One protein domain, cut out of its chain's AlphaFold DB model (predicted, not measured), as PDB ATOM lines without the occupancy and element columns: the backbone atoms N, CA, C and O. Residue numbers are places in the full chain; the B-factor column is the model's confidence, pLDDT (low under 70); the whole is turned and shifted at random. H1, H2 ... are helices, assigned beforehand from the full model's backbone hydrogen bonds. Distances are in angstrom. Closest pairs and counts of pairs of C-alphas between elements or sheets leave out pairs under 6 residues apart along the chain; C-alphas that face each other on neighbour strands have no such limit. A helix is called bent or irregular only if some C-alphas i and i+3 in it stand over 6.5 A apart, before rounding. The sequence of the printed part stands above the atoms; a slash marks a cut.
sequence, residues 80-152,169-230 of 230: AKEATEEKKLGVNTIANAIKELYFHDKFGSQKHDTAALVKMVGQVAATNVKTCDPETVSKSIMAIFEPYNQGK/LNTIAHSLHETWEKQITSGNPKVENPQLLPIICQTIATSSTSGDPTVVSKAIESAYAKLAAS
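AT A GLANCE: This is residues 80 to 152 and 169 to 230 of the 230 residues of an uncharacterized protein of Puccinia sorghi (UniProt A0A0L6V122). What shape do the helices make? They form a bundle in two rough layers: H2, H6 and H8 side by side in one, H4, H3 and H7 in the other. H1 lies beyond one end, touching no helix, and H5 lies toward the opposite end. What is it made of? The printed part has 135 residues with eight named helices, H1 to H8 in chain order, and no named strand: all helix. How large is it? It is compact, with a radius of gyration of the C-alphas of 14.5 A, but elongated, spanning 46 by 29 by 25 A.

IN THESE COORDINATES: Where does the first half run? H1 is residues 80 to 86, with C-alpha 80 at (172.820, 151.621, 42.924). H2, residues 90 to 107, is 26.1 A long, and H3, residues 114 to 127, 20.0 A. H4 is residues 134 to 142 and H5 residues 145 to 150. What follows the cut? H6, residues 169 to 185, is 24.4 A long; H7, residues 193 to 210, 26.7 A; H8, residues 213 to 228, 22.6 A, ending with C-alpha 228 at (149.911, 157.281, 48.749). H7 is only just irregular: C-alphas 207 and 210 are 6.9 A apart.

HOW THE PARTS SIT: What does H2 touch in the bundle of H2, H3, H6, H7 and H8? It touches H6, opposite ways at a shallow tilt of 24 degrees, the closest C-alphas being Ala 95 and Ala 173, 4.5 A. It also touches H4, with C-alphas 90 and 134 closest at 5.1 A, and only just H5, with 3 pairs of C-alphas within 8 A, Leu 101 and Phe 145 closest at 6.9 A. How do the others stand? H3 touches H7 at a steep tilt of 43 degrees, with C-alphas 122 and 205 closest at 4.2 A. H6 touches H8, the same way at 15 degrees, C-alphas 172 and 217 closest at 5.0 A. H7 and H8 form a helical hairpin, C-alphas 207 and 216 closest at 5.1 A. What do the backbones show? Every O i to N i+4 pair is within hydrogen-bond range in H1, H2, H3, H4, H5, H6 and H8, and 10 of 14 are in H7.

THE WHOLE: How far does it reach? The two C-alphas farthest apart, those of Ala 80 and Lys 152, are 47.5 A apart. Where is it cut? Residues 153 to 168 are not printed, and C-alphas 152 and 169 are 18.4 A apart; of the links printed whole, none is long. Where is confidence low? The mean pLDDT of the printed part is 80.0, and residues 80 to 89, 108 to 111, 150 to 152, 186 to 190 and 230 are under 70.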
ATOM      1  N   ALA A  80     174.276 151.642  43.048       48.25
ATOM      2  CA  ALA A  80     172.820 151.621  42.924       48.25
ATOM      3  C   ALA A  80     172.139 152.223  44.163       48.25
ATOM      4  O   ALA A  80     171.128 152.910  44.026       48.25
ATOM      5  N   LYS A  81     172.686 152.024  45.369       45.12
ATOM      6  CA  LYS A  81     172.199 152.677  46.592       45.12
ATOM      7  C   LYS A  81     172.470 154.173  46.601       45.12
ATOM      8  O   LYS A  81     171.548 154.909  46.929       45.12
ATOM      9  N   GLU A  82     173.662 154.608  46.205       46.84
ATOM     10  CA  GLU A  82     174.023 156.027  46.110       46.84
ATOM     11  C   GLU A  82     173.193 156.729  45.026       46.84
ATOM     12  O   GLU A  82     172.602 157.764  45.304       46.84
ATOM     13  N   ALA A  83     172.974 156.110  43.863       42.19
ATOM     14  CA  ALA A  83     172.062 156.617  42.833       42.19
ATOM     15  C   ALA A  83     170.591 156.617  43.289       42.19
ATOM     16  O   ALA A  83     169.791 157.433  42.831       42.19
ATOM     17  N   THR A  84     170.205 155.723  44.207       45.56
ATOM     18  CA  THR A  84     168.865 155.718  44.816       45.56
ATOM     19  C   THR A  84     168.749 156.745  45.952       45.56
ATOM     20  O   THR A  84     167.658 157.262  46.185       45.56
ATOM     21  N   GLU A  85     169.833 157.075  46.655       47.31
ATOM     22  CA  GLU A  85     169.887 158.151  47.656       47.31
ATOM     23  C   GLU A  85     169.958 159.538  47.016       47.31
ATOM     24  O   GLU A  85     169.211 160.428  47.419       47.31
ATOM     25  N   GLU A  86     170.744 159.709  45.959       43.75
ATOM     26  CA  GLU A  86     170.831 160.952  45.193       43.75
ATOM     27  C   GLU A  86     169.472 161.285  44.555       43.75
ATOM     28  O   GLU A  86     168.990 162.419  44.600       43.75
ATOM     29  N   LYS A  87     168.751 160.255  44.092       45.00
ATOM     30  CA  LYS A  87     167.391 160.388  43.559       45.00
ATOM     31  C   LYS A  87     166.326 160.609  44.632       45.00
ATOM     32  O   LYS A  87     165.222 160.999  44.263       45.00
ATOM     33  N   LYS A  88     166.610 160.410  45.927       51.09
ATOM     34  CA  LYS A  88     165.675 160.666  47.044       51.09
ATOM     35  C   LYS A  88     165.673 162.113  47.520       51.09
ATOM     36  O   LYS A  88     164.767 162.475  48.259       51.09
ATOM     37  N   LEU A  89     166.607 162.955  47.090       60.09
ATOM     38  CA  LEU A  89     166.742 164.313  47.622       60.09
ATOM     39  C   LEU A  89     165.655 165.293  47.152       60.09
ATOM     40  O   LEU A  89     165.506 166.342  47.758       60.09
ATOM     41  N   GLY A  90     164.841 164.965  46.144       74.06
ATOM     42  CA  GLY A  90     164.008 165.951  45.441       74.06
ATOM     43  C   GLY A  90     163.120 166.853  46.314       74.06
ATOM     44  O   GLY A  90     163.286 168.072  46.314       74.06
ATOM     45  N   VAL A  91     162.180 166.282  47.075       79.38
ATOM     46  CA  VAL A  91     161.277 167.077  47.937       79.38
ATOM     47  C   VAL A  91     162.048 167.735  49.088       79.38
ATOM     48  O   VAL A  91     161.750 168.869  49.462       79.38
ATOM     49  N   ASN A  92     163.083 167.065  49.601       83.94
ATOM     50  CA  ASN A  92     163.931 167.580  50.674       83.94
ATOM     51  C   ASN A  92     164.761 168.800  50.230       83.94
ATOM     52  O   ASN A  92     164.891 169.764  50.980       83.94
ATOM     53  N   THR A  93     165.262 168.815  48.992       85.31
ATOM     54  CA  THR A  93     165.983 169.953  48.405       85.31
ATOM     55  C   THR A  93     165.083 171.188  48.335       85.31
ATOM     56  O   THR A  93     165.493 172.277  48.735       85.31
ATOM     57  N   ILE A  94     163.827 171.022  47.906       86.25
ATOM     58  CA  ILE A  94     162.843 172.115  47.873       86.25
ATOM     59  C   ILE A  94     162.489 172.566  49.300       86.25
ATOM     60  O   ILE A  94     162.428 173.767  49.566       86.25
ATOM     61  N   ALA A  95     162.304 171.628  50.235       86.56
ATOM     62  CA  ALA A  95     162.030 171.937  51.640       86.56
ATOM     63  C   ALA A  95     163.160 172.762  52.280       86.56
ATOM     64  O   ALA A  95     162.894 173.775  52.931       86.56
ATOM     65  N   ASN A  96     164.413 172.374  52.038       88.00
ATOM     66  CA  ASN A  96     165.594 173.085  52.522       88.00
ATOM     67  C   ASN A  96     165.686 174.497  51.937       88.00
ATOM     68  O   ASN A  96     165.940 175.436  52.683       88.00
ATOM     69  N   ALA A  97     165.396 174.675  50.645       87.38
ATOM     70  CA  ALA A  97     165.347 176.005  50.039       87.38
ATOM     71  C   ALA A  97     164.273 176.890  50.690       87.38
ATOM     72  O   ALA A  97     164.533 178.034  51.047       87.38
ATOM     73  N   ILE A  98     163.063 176.379  50.920       86.69
ATOM     74  CA  ILE A  98     162.008 177.169  51.582       86.69
ATOM     75  C   ILE A  98     162.400 177.519  53.025       86.69
ATOM     76  O   ILE A  98     162.118 178.627  53.488       86.69
ATOM     77  N   LYS A  99     163.087 176.610  53.723       88.31
ATOM     78  CA  LYS A  99     163.616 176.847  55.071       88.31
ATOM     79  C   LYS A  99     164.717 177.911  55.084       88.31
ATOM     80  O   LYS A  99     164.715 178.775  55.955       88.31
ATOM     81  N   GLU A 100     165.617 177.889  54.112       86.31
ATOM     82  CA  GLU A 100     166.662 178.905  53.975       86.31
ATOM     83  C   GLU A 100     166.055 180.274  53.630       86.31
ATOM     84  O   GLU A 100     166.419 181.287  54.223       86.31
ATOM     85  N   LEU A 101     165.029 180.316  52.772       85.00
ATOM     86  CA  LEU A 101     164.295 181.547  52.466       85.00
ATOM     87  C   LEU A 101     163.577 182.090  53.709       85.00
ATOM     88  O   LEU A 101     163.546 183.300  53.927       85.00
ATOM     89  N   TYR A 102     163.033 181.204  54.546       85.19
ATOM     90  CA  TYR A 102     162.503 181.571  55.856       85.19
ATOM     91  C   TYR A 102     163.581 182.171  56.765       85.19
ATOM     92  O   TYR A 102     163.322 183.189  57.400       85.19
ATOM     93  N   PHE A 103     164.781 181.585  56.824       83.75
ATOM     94  CA  PHE A 103     165.885 182.144  57.608       83.75
ATOM     95  C   PHE A 103     166.287 183.532  57.108       83.75
ATOM     96  O   PHE A 103     166.424 184.454  57.914       83.75
ATOM     97  N   HIS A 104     166.398 183.704  55.792       80.31
ATOM     98  CA  HIS A 104     166.665 184.994  55.166       80.31
ATOM     99  C   HIS A 104     165.581 186.034  55.452       80.31
ATOM    100  O   HIS A 104     165.909 187.195  55.691       80.31
ATOM    101  N   ASP A 105     164.305 185.644  55.454       77.88
ATOM    102  CA  ASP A 105     163.224 186.551  55.834       77.88
ATOM    103  C   ASP A 105     163.295 186.879  57.327       77.88
ATOM    104  O   ASP A 105     163.342 188.054  57.661       77.88
ATOM    105  N   LYS A 106     163.379 185.877  58.214       76.56
ATOM    106  CA  LYS A 106     163.330 186.030  59.678       76.56
ATOM    107  C   LYS A 106     164.504 186.815  60.263       76.56
ATOM    108  O   LYS A 106     164.310 187.617  61.174       76.56
ATOM    109  N   PHE A 107     165.713 186.545  59.787       73.06
ATOM    110  CA  PHE A 107     166.938 187.186  60.274       73.06
ATOM    111  C   PHE A 107     167.419 188.309  59.349       73.06
ATOM    112  O   PHE A 107     168.404 188.984  59.653       73.06
ATOM    113  N   GLY A 108     166.719 188.535  58.236       67.00
ATOM    114  CA  GLY A 108     166.926 189.693  57.385       67.00
ATOM    115  C   GLY A 108     166.592 190.987  58.123       67.00
ATOM    116  O   GLY A 108     165.707 191.046  58.971       67.00
ATOM    117  N   SER A 109     167.291 192.069  57.788       56.38
ATOM    118  CA  SER A 109     167.122 193.375  58.442       56.38
ATOM    119  C   SER A 109     165.845 194.131  58.027       56.38
ATOM    120  O   SER A 109     165.777 195.346  58.189       56.38
ATOM    121  N   GLN A 110     164.852 193.453  57.444       61.81
ATOM    122  CA  GLN A 110     163.709 194.065  56.759       61.81
ATOM    123  C   GLN A 110     162.366 193.515  57.257       61.81
ATOM    124  O   GLN A 110     162.279 192.446  57.846       61.81
ATOM    125  N   LYS A 111     161.287 194.266  57.003       62.97
ATOM    126  CA  LYS A 111     159.924 193.923  57.433       62.97
ATOM    127  C   LYS A 111     159.423 192.641  56.750       62.97
ATOM    128  O   LYS A 111     159.307 192.618  55.524       62.97
ATOM    129  N   HIS A 112     159.020 191.647  57.539       71.00
ATOM    130  CA  HIS A 112     158.449 190.376  57.074       71.00
ATOM    131  C   HIS A 112     157.092 190.566  56.373       71.00
ATOM    132  O   HIS A 112     156.168 191.164  56.929       71.00
ATOM    133  N   ASP A 113     156.963 190.063  55.144       79.44
ATOM    134  CA  ASP A 113     155.688 189.874  54.443       79.44
ATOM    135  C   ASP A 113     155.617 188.432  53.939       79.44
ATOM    136  O   ASP A 113     155.912 188.119  52.780       79.44
ATOM    137  N   THR A 114     155.229 187.553  54.857       82.38
ATOM    138  CA  THR A 114     155.044 186.125  54.611       82.38
ATOM    139  C   THR A 114     154.110 185.873  53.430       82.38
ATOM    140  O   THR A 114     154.378 184.989  52.621       82.38
ATOM    141  N   ALA A 115     153.044 186.664  53.276       85.56
ATOM    142  CA  ALA A 115     152.065 186.445  52.217       85.56
ATOM    143  C   ALA A 115     152.644 186.720  50.826       85.56
ATOM    144  O   ALA A 115     152.379 185.964  49.886       85.56
ATOM    145  N   ALA A 116     153.461 187.766  50.689       86.06
ATOM    146  CA  ALA A 116     154.192 188.034  49.453       86.06
ATOM    147  C   ALA A 116     155.203 186.920  49.140       86.06
ATOM    148  O   ALA A 116     155.263 186.451  48.001       86.06
ATOM    149  N   LEU A 117     155.954 186.451  50.141       87.38
ATOM    150  CA  LEU A 117     156.925 185.368  49.965       87.38
ATOM    151  C   LEU A 117     156.273 184.055  49.530       87.38
ATOM    152  O   LEU A 117     156.727 183.439  48.568       87.38
ATOM    153  N   VAL A 118     155.177 183.657  50.179       89.44
ATOM    154  CA  VAL A 118     154.419 182.450  49.812       89.44
ATOM    155  C   VAL A 118     153.936 182.528  48.365       89.44
ATOM    156  O   VAL A 118     154.052 181.549  47.627       89.44
ATOM    157  N   LYS A 119     153.455 183.695  47.923       90.88
ATOM    158  CA  LYS A 119     153.028 183.908  46.532       90.88
ATOM    159  C   LYS A 119     154.186 183.785  45.542       90.88
ATOM    160  O   LYS A 119     154.008 183.167  44.497       90.88
ATOM    161  N   MET A 120     155.364 184.324  45.858       90.00
ATOM    162  CA  MET A 120     156.542 184.202  44.987       90.00
ATOM    163  C   MET A 120     157.057 182.761  44.911       90.00
ATOM    164  O   MET A 120     157.357 182.286  43.818       90.00
ATOM    165  N   VAL A 121     157.072 182.023  46.029       91.25
ATOM    166  CA  VAL A 121     157.367 180.574  46.027       91.25
ATOM    167  C   VAL A 121     156.352 179.830  45.151       91.25
ATOM    168  O   VAL A 121     156.725 178.991  44.332       91.25
ATOM    169  N   GLY A 122     155.079 180.207  45.252       92.06
ATOM    170  CA  GLY A 122     154.001 179.782  44.365       92.06
ATOM    171  C   GLY A 122     154.273 179.993  42.881       92.06
ATOM    172  O   GLY A 122     154.101 179.080  42.077       92.06
ATOM    173  N   GLN A 123     154.722 181.189  42.511       92.12
ATOM    174  CA  GLN A 123     155.055 181.547  41.130       92.12
ATOM    175  C   GLN A 123     156.272 180.779  40.606       92.12
ATOM    176  O   GLN A 123     156.267 180.330  39.455       92.12
ATOM    177  N   VAL A 124     157.293 180.578  41.440       92.69
ATOM    178  CA  VAL A 124     158.445 179.733  41.098       92.69
ATOM    179  C   VAL A 124     157.990 178.300  40.843       92.69
ATOM    180  O   VAL A 124     158.350 177.718  39.817       92.69
ATOM    181  N   ALA A 125     157.147 177.752  41.722       90.81
ATOM    182  CA  ALA A 125     156.575 176.426  41.537       90.81
ATOM    183  C   ALA A 125     155.745 176.357  40.244       90.81
ATOM    184  O   ALA A 125     155.952 175.443  39.454       90.81
ATOM    185  N   ALA A 126     154.896 177.360  39.978       91.00
ATOM    186  CA  ALA A 126     154.060 177.474  38.776       91.00
ATOM    187  C   ALA A 126     154.887 177.447  37.479       91.00
ATOM    188  O   ALA A 126     154.555 176.735  36.531       91.00
ATOM    189  N   THR A 127     155.994 178.190  37.459       91.12
ATOM    190  CA  THR A 127     156.906 178.280  36.309       91.12
ATOM    191  C   THR A 127     157.581 176.939  36.014       91.12
ATOM    192  O   THR A 127     157.868 176.623  34.861       91.12
ATOM    193  N   ASN A 128     157.774 176.119  37.049       88.50
ATOM    194  CA  ASN A 128     158.479 174.846  36.971       88.50
ATOM    195  C   ASN A 128     157.554 173.622  37.061       88.50
ATOM    196  O   ASN A 128     158.061 172.510  37.113       88.50
ATOM    197  N   VAL A 129     156.222 173.766  37.029       84.06
ATOM    198  CA  VAL A 129     155.254 172.664  37.249       84.06
ATOM    199  C   VAL A 129     155.536 171.413  36.418       84.06
ATOM    200  O   VAL A 129     155.367 170.300  36.906       84.06
ATOM    201  N   LYS A 130     155.933 171.581  35.149       77.94
ATOM    202  CA  LYS A 130     156.058 170.462  34.200       77.94
ATOM    203  C   LYS A 130     157.173 169.485  34.560       77.94
ATOM    204  O   LYS A 130     157.015 168.291  34.336       77.94
ATOM    205  N   THR A 131     158.296 169.994  35.051       76.38
ATOM    206  CA  THR A 131     159.482 169.188  35.369       76.38
ATOM    207  C   THR A 131     159.726 169.115  36.870       76.38
ATOM    208  O   THR A 131     160.229 168.103  37.340       76.38
ATOM    209  N   CYS A 132     159.351 170.169  37.602       83.88
ATOM    210  CA  CYS A 132     159.602 170.396  39.023       83.88
ATOM    211  C   CYS A 132     160.999 169.915  39.427       83.88
ATOM    212  O   CYS A 132     161.169 169.176  40.395       83.88
ATOM    213  N   ASP A 133     161.990 170.295  38.616       87.38
ATOM    214  CA  ASP A 133     163.373 169.904  38.832       87.38
ATOM    215  C   ASP A 133     163.851 170.485  40.176       87.38
ATOM    216  O   ASP A 133     163.847 171.712  40.328       87.38
ATOM    217  N   PRO A 134     164.230 169.648  41.160       84.12
ATOM    218  CA  PRO A 134     164.529 170.100  42.516       84.12
ATOM    219  C   PRO A 134     165.621 171.164  42.577       84.12
ATOM    220  O   PRO A 134     165.500 172.121  43.339       84.12
ATOM    221  N   GLU A 135     166.652 171.032  41.743       88.25
ATOM    222  CA  GLU A 135     167.768 171.973  41.665       88.25
ATOM    223  C   GLU A 135     167.331 173.317  41.084       88.25
ATOM    224  O   GLU A 135     167.620 174.376  41.648       88.25
ATOM    225  N   THR A 136     166.590 173.294  39.976       89.44
ATOM    226  CA  THR A 136     166.068 174.508  39.337       89.44
ATOM    227  C   THR A 136     165.083 175.236  40.246       89.44
ATOM    228  O   THR A 136     165.172 176.458  40.404       89.44
ATOM    229  N   VAL A 137     164.164 174.502  40.882       88.56
ATOM    230  CA  VAL A 137     163.172 175.061  41.810       88.56
ATOM    231  C   VAL A 137     163.863 175.630  43.046       88.56
ATOM    232  O   VAL A 137     163.596 176.773  43.401       88.56
ATOM    233  N   SER A 138     164.795 174.894  43.654       87.25
ATOM    234  CA  SER A 138     165.569 175.348  44.816       87.25
ATOM    235  C   SER A 138     166.345 176.635  44.532       87.25
ATOM    236  O   SER A 138     166.180 177.630  45.242       87.25
ATOM    237  N   LYS A 139     167.107 176.678  43.430       88.38
ATOM    238  CA  LYS A 139     167.841 177.882  43.005       88.38
ATOM    239  C   LYS A 139     166.906 179.059  42.749       88.38
ATOM    240  O   LYS A 139     167.207 180.179  43.150       88.38
ATOM    241  N   SER A 140     165.757 178.806  42.129       88.69
ATOM    242  CA  SER A 140     164.756 179.841  41.867       88.69
ATOM    243  C   SER A 140     164.104 180.359  43.153       88.69
ATOM    244  O   SER A 140     163.850 181.554  43.252       88.69
ATOM    245  N   ILE A 141     163.875 179.498  44.152       89.50
ATOM    246  CA  ILE A 141     163.377 179.891  45.481       89.50
ATOM    247  C   ILE A 141     164.411 180.766  46.199       89.50
ATOM    248  O   ILE A 141     164.045 181.792  46.766       89.50
ATOM    249  N   MET A 142     165.699 180.425  46.125       87.62
ATOM    250  CA  MET A 142     166.784 181.264  46.658       87.62
ATOM    251  C   MET A 142     166.881 182.618  45.960       87.62
ATOM    252  O   MET A 142     167.064 183.644  46.616       87.62
ATOM    253  N   ALA A 143     166.653 182.649  44.650       88.12
ATOM    254  CA  ALA A 143     166.622 183.884  43.881       88.12
ATOM    255  C   ALA A 143     165.427 184.799  44.215       88.12
ATOM    256  O   ALA A 143     165.426 185.942  43.773       88.12
ATOM    257  N   ILE A 144     164.428 184.360  45.000       87.31
ATOM    258  CA  ILE A 144     163.314 185.220  45.454       87.31
ATOM    259  C   ILE A 144     163.808 186.314  46.403       87.31
ATOM    260  O   ILE A 144     163.263 187.420  46.403       87.31
ATOM    261  N   PHE A 145     164.816 186.018  47.227       80.94
ATOM    262  CA  PHE A 145     165.218 186.918  48.306       80.94
ATOM    263  C   PHE A 145     165.677 188.286  47.788       80.94
ATOM    264  O   PHE A 145     165.296 189.315  48.340       80.94
ATOM    265  N   GLU A 146     166.437 188.314  46.696       79.88
ATOM    266  CA  GLU A 146     166.956 189.550  46.113       79.88
ATOM    267  C   GLU A 146     165.850 190.521  45.628       79.88
ATOM    268  O   GLU A 146     165.793 191.641  46.145       79.88
ATOM    269  N   PRO A 147     164.924 190.146  44.720       76.31
ATOM    270  CA  PRO A 147     163.834 191.023  44.292       76.31
ATOM    271  C   PRO A 147     162.852 191.346  45.425       76.31
ATOM    272  O   PRO A 147     162.330 192.462  45.484       76.31
ATOM    273  N   TYR A 148     162.632 190.421  46.364       76.50
ATOM    274  CA  TYR A 148     161.838 190.679  47.568       76.50
ATOM    275  C   TYR A 148     162.446 191.788  48.438       76.50
ATOM    276  O   TYR A 148     161.729 192.659  48.937       76.50
ATOM    277  N   ASN A 149     163.772 191.784  48.579       71.38
ATOM    278  CA  ASN A 149     164.521 192.786  49.330       71.38
ATOM    279  C   ASN A 149     164.569 194.138  48.587       71.38
ATOM    280  O   ASN A 149     164.443 195.194  49.209       71.38
ATOM    281  N   GLN A 150     164.686 194.123  47.252       69.19
ATOM    282  CA  GLN A 150     164.707 195.333  46.417       69.19
ATOM    283  C   GLN A 150     163.341 196.042  46.350       69.19
ATOM    284  O   GLN A 150     163.282 197.270  46.443       69.19
ATOM    285  N   GLY A 151     162.232 195.298  46.258       60.94
ATOM    286  CA  GLY A 151     160.876 195.859  46.160       60.94
ATOM    287  C   GLY A 151     160.387 196.605  47.413       60.94
ATOM    288  O   GLY A 151     159.409 197.348  47.343       60.94
ATOM    289  N   LYS A 152     161.066 196.441  48.556       57.75
ATOM    290  CA  LYS A 152     160.682 197.023  49.856       57.75
ATOM    291  C   LYS A 152     161.505 198.238  50.290       57.75
ATOM    292  O   LYS A 152     161.138 198.890  51.268       57.75
ATOM    293  N   LEU A 169     156.764 180.591  56.238       83.50
ATOM    294  CA  LEU A 169     157.430 179.715  55.266       83.50
ATOM    295  C   LEU A 169     157.987 178.434  55.914       83.50
ATOM    296  O   LEU A 169     157.990 177.379  55.280       83.50
ATOM    297  N   ASN A 170     158.374 178.492  57.194       85.62
ATOM    298  CA  ASN A 170     158.820 177.321  57.942       85.62
ATOM    299  C   ASN A 170     157.733 176.232  58.024       85.62
ATOM    300  O   ASN A 170     158.040 175.048  57.944       85.62
ATOM    301  N   THR A 171     156.453 176.609  58.106       86.81
ATOM    302  CA  THR A 171     155.318 175.668  58.093       86.81
ATOM    303  C   THR A 171     155.237 174.892  56.774       86.81
ATOM    304  O   THR A 171     154.918 173.701  56.771       86.81
ATOM    305  N   ILE A 172     155.561 175.531  55.645       87.94
ATOM    306  CA  ILE A 172     155.603 174.877  54.327       87.94
ATOM    307  C   ILE A 172     156.808 173.939  54.248       87.94
ATOM    308  O   ILE A 172     156.662 172.788  53.840       87.94
ATOM    309  N   ALA A 173     157.984 174.405  54.683       87.25
ATOM    310  CA  ALA A 173     159.200 173.594  54.709       87.25
ATOM    311  C   ALA A 173     159.027 172.326  55.560       87.25
ATOM    312  O   ALA A 173     159.380 171.236  55.116       87.25
ATOM    313  N   HIS A 174     158.422 172.448  56.747       87.56
ATOM    314  CA  HIS A 174     158.120 171.304  57.606       87.56
ATOM    315  C   HIS A 174     157.170 170.310  56.940       87.56
ATOM    316  O   HIS A 174     157.462 169.121  56.936       87.56
ATOM    317  N   SER A 175     156.084 170.779  56.324       86.12
ATOM    318  CA  SER A 175     155.123 169.900  55.647       86.12
ATOM    319  C   SER A 175     155.759 169.125  54.482       86.12
ATOM    320  O   SER A 175     155.529 167.925  54.323       86.12
ATOM    321  N   LEU A 176     156.640 169.771  53.707       86.50
ATOM    322  CA  LEU A 176     157.410 169.105  52.650       86.50
ATOM    323  C   LEU A 176     158.409 168.092  53.205       86.50
ATOM    324  O   LEU A 176     158.513 166.988  52.675       86.50
ATOM    325  N   HIS A 177     159.123 168.446  54.272       84.69
ATOM    326  CA  HIS A 177     160.085 167.548  54.898       84.69
ATOM    327  C   HIS A 177     159.392 166.335  55.532       84.69
ATOM    328  O   HIS A 177     159.817 165.208  55.311       84.69
ATOM    329  N   GLU A 178     158.263 166.522  56.220       84.94
ATOM    330  CA  GLU A 178     157.448 165.410  56.719       84.94
ATOM    331  C   GLU A 178     156.902 164.532  55.591       84.94
ATOM    332  O   GLU A 178     156.835 163.313  55.728       84.94
ATOM    333  N   THR A 179     156.488 165.142  54.480       81.62
ATOM    334  CA  THR A 179     156.027 164.414  53.291       81.62
ATOM    335  C   THR A 179     157.144 163.543  52.721       81.62
ATOM    336  O   THR A 179     156.920 162.375  52.402       81.62
ATOM    337  N   TRP A 180     158.357 164.089  52.646       80.81
ATOM    338  CA  TRP A 180     159.546 163.356  52.233       80.81
ATOM    339  C   TRP A 180     159.888 162.215  53.200       80.81
ATOM    340  O   TRP A 180     160.061 161.080  52.762       80.81
ATOM    341  N   GLU A 181     159.909 162.481  54.507       79.31
ATOM    342  CA  GLU A 181     160.145 161.467  55.543       79.31
ATOM    343  C   GLU A 181     159.139 160.316  55.431       79.31
ATOM    344  O   GLU A 181     159.522 159.144  55.383       79.31
ATOM    345  N   LYS A 182     157.845 160.632  55.296       77.25
ATOM    346  CA  LYS A 182     156.787 159.632  55.086       77.25
ATOM    347  C   LYS A 182     157.045 158.819  53.819       77.25
ATOM    348  O   LYS A 182     156.965 157.599  53.877       77.25
ATOM    349  N   GLN A 183     157.446 159.450  52.716       73.81
ATOM    350  CA  GLN A 183     157.762 158.768  51.456       73.81
ATOM    351  C   GLN A 183     158.923 157.768  51.593       73.81
ATOM    352  O   GLN A 183     158.847 156.670  51.037       73.81
ATOM    353  N   ILE A 184     159.996 158.116  52.310       71.44
ATOM    354  CA  ILE A 184     161.170 157.236  52.437       71.44
ATOM    355  C   ILE A 184     160.992 156.145  53.502       71.44
ATOM    356  O   ILE A 184     161.587 155.071  53.356       71.44
ATOM    357  N   THR A 185     160.170 156.393  54.528       72.38
ATOM    358  CA  THR A 185     159.928 155.469  55.650       72.38
ATOM    359  C   THR A 185     158.709 154.564  55.453       72.38
ATOM    360  O   THR A 185     158.706 153.442  55.963       72.38
ATOM    361  N   SER A 186     157.692 154.979  54.688       63.03
ATOM    362  CA  SER A 186     156.529 154.138  54.393       63.03
ATOM    363  C   SER A 186     156.939 152.992  53.462       63.03
ATOM    364  O   SER A 186     157.325 153.204  52.312       63.03
ATOM    365  N   GLY A 187     156.893 151.758  53.963       55.81
ATOM    366  CA  GLY A 187     157.346 150.565  53.243       55.81
ATOM    367  C   GLY A 187     156.570 150.220  51.963       55.81
ATOM    368  O   GLY A 187     157.059 149.389  51.204       55.81
ATOM    369  N   ASN A 188     155.397 150.819  51.707       54.72
ATOM    370  CA  ASN A 188     154.683 150.808  50.420       54.72
ATOM    371  C   ASN A 188     153.385 151.652  50.485       54.72
ATOM    372  O   ASN A 188     152.775 151.686  51.557       54.72
ATOM    373  N   PRO A 189     152.910 152.220  49.354       54.22
ATOM    374  CA  PRO A 189     153.637 152.404  48.099       54.22
ATOM    375  C   PRO A 189     154.561 153.628  48.162       54.22
ATOM    376  O   PRO A 189     154.151 154.729  48.525       54.22
ATOM    377  N   LYS A 190     155.833 153.440  47.789       64.69
ATOM    378  CA  LYS A 190     156.766 154.555  47.585       64.69
ATOM    379  C   LYS A 190     156.367 155.286  46.309       64.69
ATOM    380  O   LYS A 190     156.592 154.783  45.214       64.69
ATOM    381  N   VAL A 191     155.769 156.466  46.445       70.38
ATOM    382  CA  VAL A 191     155.526 157.349  45.299       70.38
ATOM    383  C   VAL A 191     156.885 157.782  44.749       70.38
ATOM    384  O   VAL A 191     157.708 158.319  45.486       70.38
ATOM    385  N   GLU A 192     157.146 157.537  43.470       72.44
ATOM    386  CA  GLU A 192     158.415 157.893  42.831       72.44
ATOM    387  C   GLU A 192     158.528 159.417  42.636       72.44
ATOM    388  O   GLU A 192     157.557 160.092  42.284       72.44
ATOM    389  N   ASN A 193     159.730 159.980  42.805       72.88
ATOM    390  CA  ASN A 193     159.967 161.429  42.690       72.88
ATOM    391  C   ASN A 193     159.480 162.074  41.375       72.88
ATOM    392  O   ASN A 193     158.910 163.163  41.448       72.88
ATOM    393  N   PRO A 194     159.601 161.435  40.194       78.50
ATOM    394  CA  PRO A 194     159.041 161.964  38.948       78.50
ATOM    395  C   PRO A 194     157.514 162.135  38.954       78.50
ATOM    396  O   PRO A 194     156.995 162.931  38.178       78.50
ATOM    397  N   GLN A 195     156.791 161.395  39.798       80.12
ATOM    398  CA  GLN A 195     155.341 161.534  39.960       80.12
ATOM    399  C   GLN A 195     155.007 162.528  41.074       80.12
ATOM    400  O   GLN A 195     154.121 163.365  40.918       80.12
ATOM    401  N   LEU A 196     155.749 162.466  42.184       82.69
ATOM    402  CA  LEU A 196     155.507 163.301  43.356       82.69
ATOM    403  C   LEU A 196     155.828 164.779  43.100       82.69
ATOM    404  O   LEU A 196     155.014 165.645  43.409       82.69
ATOM    405  N   LEU A 197     156.994 165.077  42.521       87.19
ATOM    406  CA  LEU A 197     157.494 166.446  42.384       87.19
ATOM    407  C   LEU A 197     156.552 167.348  41.569       87.19
ATOM    408  O   LEU A 197     156.142 168.379  42.105       87.19
ATOM    409  N   PRO A 198     156.110 166.984  40.346       89.50
ATOM    410  CA  PRO A 198     155.170 167.816  39.592       89.50
ATOM    411  C   PRO A 198     153.871 168.096  40.352       89.50
ATOM    412  O   PRO A 198     153.346 169.207  40.293       89.50
ATOM    413  N   ILE A 199     153.370 167.118  41.115       89.62
ATOM    414  CA  ILE A 199     152.134 167.259  41.893       89.62
ATOM    415  C   ILE A 199     152.338 168.211  43.069       89.62
ATOM    416  O   ILE A 199     151.491 169.072  43.312       89.62
ATOM    417  N   ILE A 200     153.469 168.113  43.764       89.56
ATOM    418  CA  ILE A 200     153.828 169.027  44.849       89.56
ATOM    419  C   ILE A 200     154.015 170.452  44.312       89.56
ATOM    420  O   ILE A 200     153.394 171.376  44.838       89.56
ATOM    421  N   CYS A 201     154.766 170.643  43.221       90.50
ATOM    422  CA  CYS A 201     154.916 171.954  42.578       90.50
ATOM    423  C   CYS A 201     153.565 172.536  42.135       90.50
ATOM    424  O   CYS A 201     153.274 173.699  42.412       90.50
ATOM    425  N   GLN A 202     152.709 171.737  41.496       92.88
ATOM    426  CA  GLN A 202     151.370 172.167  41.088       92.88
ATOM    427  C   GLN A 202     150.498 172.549  42.291       92.88
ATOM    428  O   GLN A 202     149.737 173.520  42.248       92.88
ATOM    429  N   THR A 203     150.611 171.801  43.385       92.38
ATOM    430  CA  THR A 203     149.873 172.060  44.622       92.38
ATOM    431  C   THR A 203     150.322 173.370  45.258       92.38
ATOM    432  O   THR A 203     149.480 174.205  45.585       92.38
ATOM    433  N   ILE A 204     151.631 173.612  45.360       91.81
ATOM    434  CA  ILE A 204     152.189 174.884  45.848       91.81
ATOM    435  C   ILE A 204     151.745 176.041  44.942       91.81
ATOM    436  O   ILE A 204     151.248 177.057  45.427       91.81
ATOM    437  N   ALA A 205     151.842 175.875  43.621       93.19
ATOM    438  CA  ALA A 205     151.435 176.884  42.646       93.19
ATOM    439  C   ALA A 205     149.964 177.306  42.799       93.19
ATOM    440  O   ALA A 205     149.644 178.489  42.742       93.19
ATOM    441  N   THR A 206     149.065 176.351  43.030       93.56
ATOM    442  CA  THR A 206     147.619 176.622  43.128       93.56
ATOM    443  C   THR A 206     147.193 177.142  44.503       93.56
ATOM    444  O   THR A 206     146.373 178.060  44.591       93.56
ATOM    445  N   SER A 207     147.765 176.602  45.580       92.94
ATOM    446  CA  SER A 207     147.403 176.953  46.963       92.94
ATOM    447  C   SER A 207     148.038 178.255  47.462       92.94
ATOM    448  O   SER A 207     147.487 178.910  48.344       92.94
ATOM    449  N   SER A 208     149.154 178.679  46.867       91.12
ATOM    450  CA  SER A 208     149.880 179.907  47.236       91.12
ATOM    451  C   SER A 208     149.162 181.216  46.889       91.12
ATOM    452  O   SER A 208     149.580 182.280  47.343       91.12
ATOM    453  N   THR A 209     148.075 181.172  46.113       88.81
ATOM    454  CA  THR A 209     147.334 182.364  45.656       88.81
ATOM    455  C   THR A 209     146.805 183.229  46.803       88.81
ATOM    456  O   THR A 209     146.753 184.456  46.677       88.81
ATOM    457  N   SER A 210     146.476 182.623  47.947       86.31
ATOM    458  CA  SER A 210     146.062 183.328  49.167       86.31
ATOM    459  C   SER A 210     147.232 183.993  49.903       86.31
ATOM    460  O   SER A 210     147.029 184.977  50.611       86.31
ATOM    461  N   GLY A 211     148.458 183.494  49.717       85.62
ATOM    462  CA  GLY A 211     149.623 183.849  50.527       85.62
ATOM    463  C   GLY A 211     149.620 183.232  51.932       85.62
ATOM    464  O   GLY A 211     150.466 183.594  52.739       85.62
ATOM    465  N   ASP A 212     148.693 182.324  52.252       87.44
ATOM    466  CA  ASP A 212     148.624 181.679  53.570       87.44
ATOM    467  C   ASP A 212     149.469 180.388  53.598       87.44
ATOM    468  O   ASP A 212     149.116 179.418  52.913       87.44
ATOM    469  N   PRO A 213     150.546 180.321  54.408       86.75
ATOM    470  CA  PRO A 213     151.371 179.121  54.527       86.75
ATOM    471  C   PRO A 213     150.602 177.882  54.987       86.75
ATOM    472  O   PRO A 213     150.908 176.776  54.553       86.75
ATOM    473  N   THR A 214     149.577 178.047  55.823       91.31
ATOM    474  CA  THR A 214     148.775 176.931  56.344       91.31
ATOM    475  C   THR A 214     147.944 176.284  55.243       91.31
ATOM    476  O   THR A 214     147.793 175.062  55.212       91.31
ATOM    477  N   VAL A 215     147.401 177.096  54.330       92.19
ATOM    478  CA  VAL A 215     146.645 176.604  53.168       92.19
ATOM    479  C   VAL A 215     147.560 175.787  52.260       92.19
ATOM    480  O   VAL A 215     147.163 174.712  51.812       92.19
ATOM    481  N   VAL A 216     148.794 176.252  52.048       91.75
ATOM    482  CA  VAL A 216     149.796 175.538  51.245       91.75
ATOM    483  C   VAL A 216     150.202 174.217  51.902       91.75
ATOM    484  O   VAL A 216     150.129 173.177  51.250       91.75
ATOM    485  N   SER A 217     150.552 174.218  53.192       91.69
ATOM    486  CA  SER A 217     150.939 172.998  53.919       91.69
ATOM    487  C   SER A 217     149.833 171.940  53.923       91.69
ATOM    488  O   SER A 217     150.069 170.790  53.559       91.69
ATOM    489  N   LYS A 218     148.585 172.327  54.219       92.44
ATOM    490  CA  LYS A 218     147.449 171.390  54.174       92.44
ATOM    491  C   LYS A 218     147.209 170.834  52.772       92.44
ATOM    492  O   LYS A 218     146.830 169.671  52.624       92.44
ATOM    493  N   ALA A 219     147.403 171.655  51.739       91.75
ATOM    494  CA  ALA A 219     147.264 171.208  50.362       91.75
ATOM    495  C   ALA A 219     148.346 170.175  49.999       91.75
ATOM    496  O   ALA A 219     148.012 169.159  49.392       91.75
ATOM    497  N   ILE A 220     149.600 170.395  50.420       90.38
ATOM    498  CA  ILE A 220     150.729 169.463  50.236       90.38
ATOM    499  C   ILE A 220     150.431 168.112  50.893       90.38
ATOM    500  O   ILE A 220     150.480 167.080  50.221       90.38
ATOM    501  N   GLU A 221     150.049 168.118  52.170       90.00
ATOM    502  CA  GLU A 221     149.697 166.898  52.909       90.00
ATOM    503  C   GLU A 221     148.540 166.142  52.249       90.00
ATOM    504  O   GLU A 221     148.599 164.923  52.087       90.00
ATOM    505  N   SER A 222     147.499 166.862  51.815       89.06
ATOM    506  CA  SER A 222     146.356 166.259  51.124       89.06
ATOM    507  C   SER A 222     146.744 165.660  49.771       89.06
ATOM    508  O   SER A 222     146.270 164.576  49.422       89.06
ATOM    509  N   ALA A 223     147.595 166.341  49.000       88.38
ATOM    510  CA  ALA A 223     148.070 165.855  47.710       88.38
ATOM    511  C   ALA A 223     148.911 164.582  47.868       88.38
ATOM    512  O   ALA A 223     148.685 163.609  47.147       88.38
ATOM    513  N   TYR A 224     149.814 164.555  48.851       85.38
ATOM    514  CA  TYR A 224     150.598 163.364  49.163       85.38
ATOM    515  C   TYR A 224     149.721 162.199  49.632       85.38
ATOM    516  O   TYR A 224     149.852 161.094  49.114       85.38
ATOM    517  N   ALA A 225     148.779 162.437  50.549       85.94
ATOM    518  CA  ALA A 225     147.882 161.390  51.038       85.94
ATOM    519  C   ALA A 225     147.047 160.758  49.911       85.94
ATOM    520  O   ALA A 225     146.855 159.545  49.894       85.94
ATOM    521  N   LYS A 226     146.590 161.560  48.938       83.94
ATOM    522  CA  LYS A 226     145.885 161.050  47.749       83.94
ATOM    523  C   LYS A 226     146.775 160.150  46.893       83.94
ATOM    524  O   LYS A 226     146.301 159.125  46.417       83.94
ATOM    525  N   LEU A 227     148.043 160.519  46.714       79.88
ATOM    526  CA  LEU A 227     149.001 159.724  45.945       79.88
ATOM    527  C   LEU A 227     149.383 158.425  46.646       79.88
ATOM    528  O   LEU A 227     149.464 157.396  45.996       79.88
ATOM    529  N   ALA A 228     149.584 158.467  47.961       76.44
ATOM    530  CA  ALA A 228     149.911 157.281  48.749       76.44
ATOM    531  C   ALA A 228     148.741 156.280  48.845       76.44
ATOM    532  O   ALA A 228     148.963 155.105  49.124       76.44
ATOM    533  N   ALA A 229     147.505 156.746  48.638       76.06
ATOM    534  CA  ALA A 229     146.297 155.922  48.617       76.06
ATOM    535  C   ALA A 229     145.884 155.448  47.206       76.06
ATOM    536  O   ALA A 229     144.884 154.737  47.094       76.06
ATOM    537  N   SER A 230     146.595 155.882  46.157       62.59
ATOM    538  CA  SER A 230     146.368 155.481  44.758       62.59
ATOM    539  C   SER A 230     147.156 154.224  44.405       62.59
ATOM    540  O   SER A 230     146.631 153.434  43.591       62.59
TER     541      SER A 230